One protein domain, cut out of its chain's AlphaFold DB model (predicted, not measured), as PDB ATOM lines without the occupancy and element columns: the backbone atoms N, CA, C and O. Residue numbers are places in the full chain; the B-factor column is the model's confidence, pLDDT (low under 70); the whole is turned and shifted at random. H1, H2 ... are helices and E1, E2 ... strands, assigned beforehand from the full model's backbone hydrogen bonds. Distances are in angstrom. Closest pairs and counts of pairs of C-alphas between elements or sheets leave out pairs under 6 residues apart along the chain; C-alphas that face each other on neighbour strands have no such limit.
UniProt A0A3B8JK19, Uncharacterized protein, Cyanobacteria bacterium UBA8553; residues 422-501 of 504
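What this domain is: This is residues 422 to 501 of the 504 residues of an uncharacterized protein of Cyanobacteria bacterium UBA8553 (UniProt A0A3B8JK19). Two helices, H1 and H2, make a narrow V whose joined tip, residues 455 to 460, sticks out; at the open end of the V is a small four-stranded sheet, with residues 472 to 483 of the long H2 covering one of its faces. H1 runs away from the end of E2 and H2 folds back to the sheet. The printed part has 80 residues, with two named helices and four named strands in the order E1, E2, H1, H2, E3, E4; the sheet is mixed, ordered E1, E2, E3, E4, and the class is mixed, helices and strands. It is only just compact, close to loose, with a radius of gyration of the C-alphas of 14.0 A, and its spans are 45 by 23 by 19 A.

How they stand to each other: E1, residues 425 to 429, and E2, residues 433 to 438, form an antiparallel hairpin at 167 degrees, with N 426 and O 437 2.8 A apart. H1, residues 440 to 456, is not on the sheet, but only just, with 4 pairs of C-alphas within 10 A. H1 and H2, residues 459 to 483, form a helical hairpin and touch, H2 with residues 459 to 465 alone; their closest C-alphas, Val 453 and Gln 462, are 6.1 A apart, at a shallow tilt of 31 degrees, opposite ways. Every O i to N i+4 pair is within hydrogen-bond range in H1 and H2. E3, residues 486 to 490, is parallel to E2 at 24 degrees, with N 436 and O 488 2.9 A apart. E2, H1, H2 and E3 form a strand-helix-strand unit, two parallel neighbour strands with helices between them in the chain, and its crossover is right-handed. E4, residues 496 to 500, forms an antiparallel hairpin with E3 at 162 degrees, with N 489 and O 498 2.8 A apart. H2 is on one face of the sheet, making two layers, at a height of 10.7 A over the sheet. It runs along the strands, at 21 degrees to E3 on the local plane, over E3 and, only just, over E2 with 3 C-alphas. The closest C-alphas of H2 and E3, Ser 480 and Arg 486, are 5.7 A apart. H1 is apart from E3 and E4.

Where its parts are: E1 begins at C-alpha 425 (69.058, 166.247, 67.863) and is 13.0 A long; E2 is 16.1 A. H1 is 24.3 A long. H2 is 36.0 A long, from C-alpha 459 (88.439, 183.874, 64.115). E3 is 13.2 A; E4 is 11.5 A and ends at C-alpha 500 (60.711, 176.464, 58.308).

The domain as a whole: The C-alphas farthest apart, Lys 431 and Arg 456, are 45.5 A apart. The printed part has no cut, and its five links are tight. Mean pLDDT of the printed part is 87.9; no printed residue is under 70.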
ATOM      1  N   ILE A 422      77.955 163.436  66.768       72.19
ATOM      2  CA  ILE A 422      77.423 163.741  68.101       72.19
ATOM      3  C   ILE A 422      75.910 163.656  67.934       72.19
ATOM      4  O   ILE A 422      75.404 164.119  66.914       72.19
ATOM      5  N   ASN A 423      75.191 163.070  68.893       83.50
ATOM      6  CA  ASN A 423      73.726 163.075  68.884       83.50
ATOM      7  C   ASN A 423      73.236 164.523  69.011       83.50
ATOM      8  O   ASN A 423      73.040 165.009  70.122       83.50
ATOM      9  N   ALA A 424      73.110 165.223  67.884       86.81
ATOM     10  CA  ALA A 424      72.856 166.656  67.818       86.81
ATOM     11  C   ALA A 424      71.392 166.977  68.130       86.81
ATOM     12  O   ALA A 424      71.079 167.969  68.790       86.81
ATOM     13  N   CYS A 425      70.492 166.090  67.703       92.19
ATOM     14  CA  CYS A 425      69.058 166.247  67.863       92.19
ATOM     15  C   CYS A 425      68.322 164.923  68.090       92.19
ATOM     16  O   CYS A 425      68.792 163.838  67.759       92.19
ATOM     17  N   SER A 426      67.123 165.043  68.651       91.94
ATOM     18  CA  SER A 426      66.062 164.037  68.608       91.94
ATOM     19  C   SER A 426      64.936 164.555  67.717       91.94
ATOM     20  O   SER A 426      64.809 165.769  67.543       91.94
ATOM     21  N   TYR A 427      64.132 163.670  67.128       94.31
ATOM     22  CA  TYR A 427      63.091 164.098  66.197       94.31
ATOM     23  C   TYR A 427      61.838 163.225  66.238       94.31
ATOM     24  O   TYR A 427      61.886 162.040  66.567       94.31
ATOM     25  N   THR A 428      60.714 163.813  65.831       92.38
ATOM     26  CA  THR A 428      59.483 163.095  65.486       92.38
ATOM     27  C   THR A 428      58.994 163.543  64.113       92.38
ATOM     28  O   THR A 428      59.117 164.708  63.738       92.38
ATOM     29  N   VAL A 429      58.474 162.596  63.330       92.38
ATOM     30  CA  VAL A 429      58.019 162.845  61.955       92.38
ATOM     31  C   VAL A 429      56.592 162.350  61.797       92.38
ATOM     32  O   VAL A 429      56.356 161.132  61.782       92.38
ATOM     33  N   ASN A 430      55.680 163.303  61.616       87.19
ATOM     34  CA  ASN A 430      54.270 163.089  61.310       87.19
ATOM     35  C   ASN A 430      53.916 163.742  59.963       87.19
ATOM     36  O   ASN A 430      54.743 164.410  59.352       87.19
ATOM     37  N   LYS A 431      52.682 163.540  59.482       84.06
ATOM     38  CA  LYS A 431      52.242 164.005  58.150       84.06
ATOM     39  C   LYS A 431      52.281 165.530  57.979       84.06
ATOM     40  O   LYS A 431      52.467 165.989  56.858       84.06
ATOM     41  N   ASP A 432      52.143 166.277  59.074       87.56
ATOM     42  CA  ASP A 432      51.949 167.733  59.039       87.56
ATOM     43  C   ASP A 432      53.139 168.530  59.581       87.56
ATOM     44  O   ASP A 432      53.255 169.720  59.288       87.56
ATOM     45  N   VAL A 433      54.005 167.899  60.380       93.12
ATOM     46  CA  VAL A 433      55.138 168.553  61.044       93.12
ATOM     47  C   VAL A 433      56.267 167.562  61.332       93.12
ATOM     48  O   VAL A 433      56.036 166.420  61.743       93.12
ATOM     49  N   ILE A 434      57.495 168.029  61.124       95.31
ATOM     50  CA  ILE A 434      58.731 167.424  61.611       95.31
ATOM     51  C   ILE A 434      59.185 168.250  62.814       95.31
ATOM     52  O   ILE A 434      59.520 169.423  62.666       95.31
ATOM     53  N   GLN A 435      59.201 167.654  64.003       95.56
ATOM     54  CA  GLN A 435      59.698 168.326  65.203       95.56
ATOM     55  C   GLN A 435      61.109 167.845  65.492       95.56
ATOM     56  O   GLN A 435      61.329 166.643  65.644       95.56
ATOM     57  N   VAL A 436      62.052 168.774  65.585       95.31
ATOM     58  CA  VAL A 436      63.461 168.507  65.879       95.31
ATOM     59  C   VAL A 436      63.805 169.193  67.188       95.31
ATOM     60  O   VAL A 436      63.602 170.391  67.323       95.31
ATOM     61  N   ARG A 437      64.338 168.458  68.161       94.75
ATOM     62  CA  ARG A 437      64.766 169.003  69.451       94.75
ATOM     63  C   ARG A 437      66.260 168.805  69.622       94.75
ATOM     64  O   ARG A 437      66.727 167.663  69.627       94.75
ATOM     65  N   LEU A 438      66.995 169.902  69.781       92.69
ATOM     66  CA  LEU A 438      68.434 169.864  70.038       92.69
ATOM     67  C   LEU A 438      68.715 169.174  71.377       92.69
ATOM     68  O   LEU A 438      68.013 169.398  72.366       92.69
ATOM     69  N   THR A 439      69.733 168.316  71.420       92.31
ATOM     70  CA  THR A 439      70.073 167.604  72.657       92.31
ATOM     71  C   THR A 439      70.806 168.526  73.638       92.31
ATOM     72  O   THR A 439      71.557 169.412  73.219       92.31
ATOM     73  N   PRO A 440      70.657 168.315  74.960       90.19
ATOM     74  CA  PRO A 440      71.404 169.077  75.958       90.19
ATOM     75  C   PRO A 440      72.920 169.017  75.738       90.19
ATOM     76  O   PRO A 440      73.587 170.049  75.802       90.19
ATOM     77  N   SER A 441      73.451 167.837  75.398       87.19
ATOM     78  CA  SER A 441      74.877 167.635  75.122       87.19
ATOM     79  C   SER A 441      75.356 168.499  73.960       87.19
ATOM     80  O   SER A 441      76.336 169.222  74.110       87.19
ATOM     81  N   TYR A 442      74.627 168.504  72.844       88.62
ATOM     82  CA  TYR A 442      74.955 169.337  71.693       88.62
ATOM     83  C   TYR A 442      74.909 170.829  72.033       88.62
ATOM     84  O   TYR A 442      75.875 171.549  71.783       88.62
ATOM     85  N   THR A 443      73.826 171.287  72.674       86.81
ATOM     86  CA  THR A 443      73.677 172.705  73.048       86.81
ATOM     87  C   THR A 443      74.786 173.175  73.992       86.81
ATOM     88  O   THR A 443      75.305 174.280  73.836       86.81
ATOM     89  N   GLN A 444      75.211 172.319  74.926       85.75
ATOM     90  CA  GLN A 444      76.285 172.624  75.862       85.75
ATOM     91  C   GLN A 444      77.651 172.662  75.170       85.75
ATOM     92  O   GLN A 444      78.422 173.587  75.419       85.75
ATOM     93  N   THR A 445      77.939 171.715  74.271       84.44
ATOM     94  CA  THR A 445      79.177 171.706  73.476       84.44
ATOM     95  C   THR A 445      79.281 172.946  72.595       84.44
ATOM     96  O   THR A 445      80.331 173.588  72.573       84.44
ATOM     97  N   VAL A 446      78.195 173.337  71.922       86.56
ATOM     98  CA  VAL A 446      78.143 174.569  71.118       86.56
ATOM     99  C   VAL A 446      78.403 175.801  71.993       86.56
ATOM    100  O   VAL A 446      79.264 176.612  71.657       86.56
ATOM    101  N   LYS A 447      77.738 175.914  73.153       85.44
ATOM    102  CA  LYS A 447      77.912 177.038  74.090       85.44
ATOM    103  C   LYS A 447      79.333 177.125  74.655       85.44
ATOM    104  O   LYS A 447      79.914 178.206  74.692       85.44
ATOM    105  N   GLN A 448      79.913 176.002  75.079       83.81
ATOM    106  CA  GLN A 448      81.279 175.950  75.615       83.81
ATOM    107  C   GLN A 448      82.328 176.265  74.544       83.81
ATOM    108  O   GLN A 448      83.282 176.997  74.813       83.81
ATOM    109  N   THR A 449      82.132 175.761  73.322       83.81
ATOM    110  CA  THR A 449      83.012 176.055  72.185       83.81
ATOM    111  C   THR A 449      82.943 177.540  71.833       83.81
ATOM    112  O   THR A 449      83.988 178.171  71.718       83.81
ATOM    113  N   ALA A 450      81.744 178.133  71.776       82.88
ATOM    114  CA  ALA A 450      81.567 179.566  71.528       82.88
ATOM    115  C   ALA A 450      82.307 180.436  72.561       82.88
ATOM    116  O   ALA A 450      83.062 181.327  72.181       82.88
ATOM    117  N   LEU A 451      82.158 180.135  73.860       83.31
ATOM    118  CA  LEU A 451      82.829 180.866  74.944       83.31
ATOM    119  C   LEU A 451      84.360 180.728  74.887       83.31
ATOM    120  O   LEU A 451      85.080 181.704  75.091       83.31
ATOM    121  N   THR A 452      84.864 179.528  74.583       79.81
ATOM    122  CA  THR A 452      86.310 179.254  74.500       79.81
ATOM    123  C   THR A 452      86.950 179.966  73.312       79.81
ATOM    124  O   THR A 452      88.038 180.525  73.431       79.81
ATOM    125  N   VAL A 453      86.272 179.962  72.166       80.62
ATOM    126  CA  VAL A 453      86.727 180.620  70.940       80.62
ATOM    127  C   VAL A 453      86.706 182.144  71.093       80.62
ATOM    128  O   VAL A 453      87.675 182.805  70.726       80.62
ATOM    129  N   GLN A 454      85.660 182.694  71.719       77.56
ATOM    130  CA  GLN A 454      85.544 184.128  71.991       77.56
ATOM    131  C   GLN A 454      86.620 184.628  72.966       77.56
ATOM    132  O   GLN A 454      87.177 185.702  72.760       77.56
ATOM    133  N   ALA A 455      86.967 183.839  73.990       78.94
ATOM    134  CA  ALA A 455      88.040 184.174  74.930       78.94
ATOM    135  C   ALA A 455      89.449 184.113  74.306       78.94
ATOM    136  O   ALA A 455      90.360 184.779  74.791       78.94
ATOM    137  N   ARG A 456      89.643 183.311  73.247       79.25
ATOM    138  CA  ARG A 456      90.938 183.115  72.568       79.25
ATOM    139  C   ARG A 456      91.143 183.995  71.331       79.25
ATOM    140  O   ARG A 456      92.254 184.026  70.814       79.25
ATOM    141  N   GLY A 457      90.105 184.682  70.849       74.69
ATOM    142  CA  GLY A 457      90.177 185.512  69.639       74.69
ATOM    143  C   GLY A 457      90.433 184.724  68.344       74.69
ATOM    144  O   GLY A 457      90.929 185.293  67.376       74.69
ATOM    145  N   ASP A 458      90.124 183.423  68.318       80.81
ATOM    146  CA  ASP A 458      90.362 182.545  67.162       80.81
ATOM    147  C   ASP A 458      89.229 182.685  66.131       80.81
ATOM    148  O   ASP A 458      88.205 181.996  66.182       80.81
ATOM    149  N   SER A 459      89.417 183.596  65.174       75.69
ATOM    150  CA  SER A 459      88.439 183.874  64.115       75.69
ATOM    151  C   SER A 459      88.128 182.654  63.241       75.69
ATOM    152  O   SER A 459      87.012 182.526  62.736       75.69
ATOM    153  N   THR A 460      89.088 181.740  63.070       78.88
ATOM    154  CA  THR A 460      88.937 180.543  62.228       78.88
ATOM    155  C   THR A 460      88.048 179.510  62.915       78.88
ATOM    156  O   THR A 460      87.123 178.975  62.300       78.88
ATOM    157  N   ALA A 461      88.258 179.278  64.213       77.56
ATOM    158  CA  ALA A 461      87.392 178.408  65.008       77.56
ATOM    159  C   ALA A 461      85.976 178.992  65.177       77.56
ATOM    160  O   ALA A 461      84.997 178.241  65.204       77.56
ATOM    161  N   GLN A 462      85.847 180.323  65.224       78.12
ATOM    162  CA  GLN A 462      84.545 180.997  65.286       78.12
ATOM    163  C   GLN A 462      83.751 180.796  63.994       78.12
ATOM    164  O   GLN A 462      82.580 180.415  64.046       78.12
ATOM    165  N   ALA A 463      84.401 180.979  62.842       79.88
ATOM    166  CA  ALA A 463      83.807 180.703  61.539       79.88
ATOM    167  C   ALA A 463      83.411 179.223  61.398       79.88
ATOM    168  O   ALA A 463      82.318 178.930  60.920       79.88
ATOM    169  N   GLY A 464      84.243 178.291  61.880       81.88
ATOM    170  CA  GLY A 464      83.942 176.856  61.871       81.88
ATOM    171  C   GLY A 464      82.701 176.474  62.694       81.88
ATOM    172  O   GLY A 464      81.886 175.673  62.233       81.88
ATOM    173  N   LEU A 465      82.516 177.073  63.878       80.75
ATOM    174  CA  LEU A 465      81.337 176.846  64.725       80.75
ATOM    175  C   LEU A 465      80.054 177.398  64.091       80.75
ATOM    176  O   LEU A 465      79.040 176.698  64.051       80.75
ATOM    177  N   VAL A 466      80.102 178.631  63.576       84.56
ATOM    178  CA  VAL A 466      78.972 179.243  62.859       84.56
ATOM    179  C   VAL A 466      78.616 178.405  61.633       84.56
ATOM    180  O   VAL A 466      77.451 178.063  61.447       84.56
ATOM    181  N   ASN A 467      79.618 177.989  60.855       86.06
ATOM    182  CA  ASN A 467      79.423 177.142  59.685       86.06
ATOM    183  C   ASN A 467      78.753 175.807  60.045       86.06
ATOM    184  O   ASN A 467      77.846 175.373  59.344       86.06
ATOM    185  N   HIS A 468      79.140 175.177  61.158       85.44
ATOM    186  CA  HIS A 468      78.519 173.932  61.612       85.44
ATOM    187  C   HIS A 468      77.025 174.093  61.947       85.44
ATOM    188  O   HIS A 468      76.216 173.260  61.536       85.44
ATOM    189  N   ILE A 469      76.649 175.165  62.654       85.19
ATOM    190  CA  ILE A 469      75.244 175.456  62.993       85.19
ATOM    191  C   ILE A 469      74.438 175.768  61.726       85.19
ATOM    192  O   ILE A 469      73.330 175.255  61.567       85.19
ATOM    193  N   LEU A 470      75.004 176.560  60.810       86.44
ATOM    194  CA  LEU A 470      74.375 176.873  59.524       86.44
ATOM    195  C   LEU A 470      74.169 175.613  58.678       86.44
ATOM    196  O   LEU A 470      73.069 175.397  58.187       86.44
ATOM    197  N   THR A 471      75.170 174.732  58.592       88.81
ATOM    198  CA  THR A 471      75.062 173.464  57.846       88.81
ATOM    199  C   THR A 471      73.958 172.567  58.419       88.81
ATOM    200  O   THR A 471      73.221 171.934  57.664       88.81
ATOM    201  N   LEU A 472      73.804 172.517  59.750       88.94
ATOM    202  CA  LEU A 472      72.700 171.789  60.381       88.94
ATOM    203  C   LEU A 472      71.342 172.418  60.031       88.94
ATOM    204  O   LEU A 472      70.414 171.695  59.678       88.94
ATOM    205  N   GLY A 473      71.230 173.748  60.094       88.56
ATOM    206  CA  GLY A 473      70.025 174.477  59.690       88.56
ATOM    207  C   GLY A 473      69.644 174.209  58.231       88.56
ATOM    208  O   GLY A 473      68.526 173.780  57.958       88.56
ATOM    209  N   GLU A 474      70.593 174.355  57.306       91.56
ATOM    210  CA  GLU A 474      70.409 174.090  55.874       91.56
ATOM    211  C   GLU A 474      70.004 172.637  55.596       91.56
ATOM    212  O   GLU A 474      69.120 172.388  54.774       91.56
ATOM    213  N   ALA A 475      70.590 171.669  56.308       92.25
ATOM    214  CA  ALA A 475      70.205 170.266  56.192       92.25
ATOM    215  C   ALA A 475      68.749 170.039  56.632       92.25
ATOM    216  O   ALA A 475      67.990 169.360  55.939       92.25
ATOM    217  N   LEU A 476      68.322 170.644  57.746       93.75
ATOM    218  CA  LEU A 476      66.935 170.564  58.216       93.75
ATOM    219  C   LEU A 476      65.955 171.263  57.257       93.75
ATOM    220  O   LEU A 476      64.860 170.748  57.008       93.75
ATOM    221  N   GLU A 477      66.346 172.391  56.660       93.75
ATOM    222  CA  GLU A 477      65.563 173.059  55.618       93.75
ATOM    223  C   GLU A 477      65.446 172.209  54.346       93.75
ATOM    224  O   GLU A 477      64.361 172.095  53.769       93.75
ATOM    225  N   ALA A 478      66.535 171.568  53.916       93.75
ATOM    226  CA  ALA A 478      66.536 170.662  52.773       93.75
ATOM    227  C   ALA A 478      65.618 169.454  53.014       93.75
ATOM    228  O   ALA A 478      64.810 169.116  52.146       93.75
ATOM    229  N   ILE A 479      65.667 168.858  54.210       93.94
ATOM    230  CA  ILE A 479      64.774 167.763  54.616       93.94
ATOM    231  C   ILE A 479      63.307 168.211  54.572       93.94
ATOM    232  O   ILE A 479      62.469 167.505  54.008       93.94
ATOM    233  N   SER A 480      62.990 169.397  55.104       94.00
ATOM    234  CA  SER A 480      61.646 169.996  55.028       94.00
ATOM    235  C   SER A 480      61.165 170.131  53.585       94.00
ATOM    236  O   SER A 480      60.089 169.642  53.231       94.00
ATOM    237  N   ASN A 481      61.986 170.745  52.726       93.38
ATOM    238  CA  ASN A 481      61.665 170.991  51.322       93.38
ATOM    239  C   ASN A 481      61.436 169.673  50.560       93.38
ATOM    240  O   ASN A 481      60.448 169.539  49.835       93.38
ATOM    241  N   ASN A 482      62.292 168.672  50.778       90.81
ATOM    242  CA  ASN A 482      62.188 167.359  50.137       90.81
ATOM    243  C   ASN A 482      60.944 166.585  50.603       90.81
ATOM    244  O   ASN A 482      60.224 165.989  49.794       90.81
ATOM    245  N   ALA A 483      60.645 166.622  51.904       91.00
ATOM    246  CA  ALA A 483      59.451 165.994  52.461       91.00
ATOM    247  C   ALA A 483      58.163 166.747  52.081       91.00
ATOM    248  O   ALA A 483      57.087 166.147  51.980       91.00
ATOM    249  N   ARG A 484      58.278 168.052  51.812       92.06
ATOM    250  CA  ARG A 484      57.201 169.052  51.802       92.06
ATOM    251  C   ARG A 484      56.392 169.043  53.095       92.06
ATOM    252  O   ARG A 484      55.163 169.028  53.070       92.06
ATOM    253  N   ILE A 485      57.099 169.006  54.216       91.94
ATOM    254  CA  ILE A 485      56.522 169.022  55.559       91.94
ATOM    255  C   ILE A 485      57.266 170.087  56.339       91.94
ATOM    256  O   ILE A 485      58.492 170.097  56.319       91.94
ATOM    257  N   ARG A 486      56.540 170.969  57.029       94.00
ATOM    258  CA  ARG A 486      57.173 172.017  57.831       94.00
ATOM    259  C   ARG A 486      58.053 171.415  58.925       94.00
ATOM    260  O   ARG A 486      57.690 170.402  59.528       94.00
ATOM    261  N   VAL A 487      59.174 172.070  59.198       96.06
ATOM    262  CA  VAL A 487      60.085 171.708  60.287       96.06
ATOM    263  C   VAL A 487      59.977 172.747  61.394       96.06
ATOM    264  O   VAL A 487      59.990 173.948  61.133       96.06
ATOM    265  N   GLU A 488      59.888 172.278  62.632       96.31
ATOM    266  CA  GLU A 488      59.943 173.087  63.847       96.31
ATOM    267  C   GLU A 488      61.152 172.635  64.674       96.31
ATOM    268  O   GLU A 488      61.265 171.460  65.033       96.31
ATOM    269  N   VAL A 489      62.068 173.562  64.953       94.69
ATOM    270  CA  VAL A 489      63.301 173.317  65.705       94.69
ATOM    271  C   VAL A 489      63.148 173.876  67.110       94.69
ATOM    272  O   VAL A 489      62.890 175.064  67.286       94.69
ATOM    273  N   TYR A 490      63.351 173.024  68.104       94.19
ATOM    274  CA  TYR A 490      63.225 173.324  69.522       94.19
ATOM    275  C   TYR A 490      64.583 173.229  70.222       94.19
ATOM    276  O   TYR A 490      65.403 172.352  69.924       94.19
ATOM    277  N   ALA A 491      64.807 174.105  71.195       90.62
ATOM    278  CA  ALA A 491      65.953 174.048  72.087       90.62
ATOM    279  C   ALA A 491      65.863 172.850  73.043       90.62
ATOM    280  O   ALA A 491      64.837 172.168  73.162       90.62
ATOM    281  N   SER A 492      66.949 172.600  73.776       88.50
ATOM    282  CA  SER A 492      67.003 171.521  74.762       88.50
ATOM    283  C   SER A 492      66.006 171.711  75.914       88.50
ATOM    284  O   SER A 492      65.532 170.713  76.457       88.50
ATOM    285  N   ASP A 493      65.586 172.944  76.217       86.69
ATOM    286  CA  ASP A 493      64.535 173.281  77.193       86.69
ATOM    287  C   ASP A 493      63.098 173.192  76.637       86.69
ATOM    288  O   ASP A 493      62.137 173.266  77.399       86.69
ATOM    289  N   GLY A 494      62.942 172.957  75.330       84.69
ATOM    290  CA  GLY A 494      61.645 172.864  74.659       84.69
ATOM    291  C   GLY A 494      61.105 174.187  74.109       84.69
ATOM    292  O   GLY A 494      59.999 174.192  73.573       84.69
ATOM    293  N   SER A 495      61.855 175.290  74.187       90.69
ATOM    294  CA  SER A 495      61.493 176.540  73.508       90.69
ATOM    295  C   SER A 495      61.645 176.413  71.987       90.69
ATOM    296  O   SER A 495      62.575 175.773  71.494       90.69
ATOM    297  N   LEU A 496      60.715 176.990  71.221       91.75
ATOM    298  CA  LEU A 496      60.784 177.005  69.758       91.75
ATOM    299  C   LEU A 496      61.856 178.006  69.307       91.75
ATOM    300  O   LEU A 496      61.765 179.191  69.615       91.75
ATOM    301  N   ILE A 497      62.850 177.524  68.564       89.31
ATOM    302  CA  ILE A 497      63.949 178.327  68.014       89.31
ATOM    303  C   ILE A 497      63.581 178.837  66.623       89.31
ATOM    304  O   ILE A 497      63.744 180.017  66.325       89.31
ATOM    305  N   GLN A 498      63.123 177.937  65.750       89.25
ATOM    306  CA  GLN A 498      62.902 178.244  64.342       89.25
ATOM    307  C   GLN A 498      61.792 177.375  63.759       89.25
ATOM    308  O   GLN A 498      61.660 176.196  64.087       89.25
ATOM    309  N   THR A 499      61.026 177.950  62.838       93.25
ATOM    310  CA  THR A 499      60.089 177.217  61.988       93.25
ATOM    311  C   THR A 499      60.458 177.457  60.537       93.25
ATOM    312  O   THR A 499      60.685 178.596  60.135       93.25
ATOM    313  N   HIS A 500      60.481 176.390  59.744       94.00
ATOM    314  CA  HIS A 500      60.711 176.464  58.308       94.00
ATOM    315  C   HIS A 500      59.554 175.828  57.540       94.00
ATOM    316  O   HIS A 500      59.189 174.671  57.776       94.00
ATOM    317  N   MET A 501      58.997 176.587  56.598       92.19
ATOM    318  CA  MET A 501      57.949 176.121  55.694       92.19
ATOM    319  C   MET A 501      58.577 175.627  54.387       92.19
ATOM    320  O   MET A 501      59.412 176.328  53.813       92.19
TER     321      MET A 501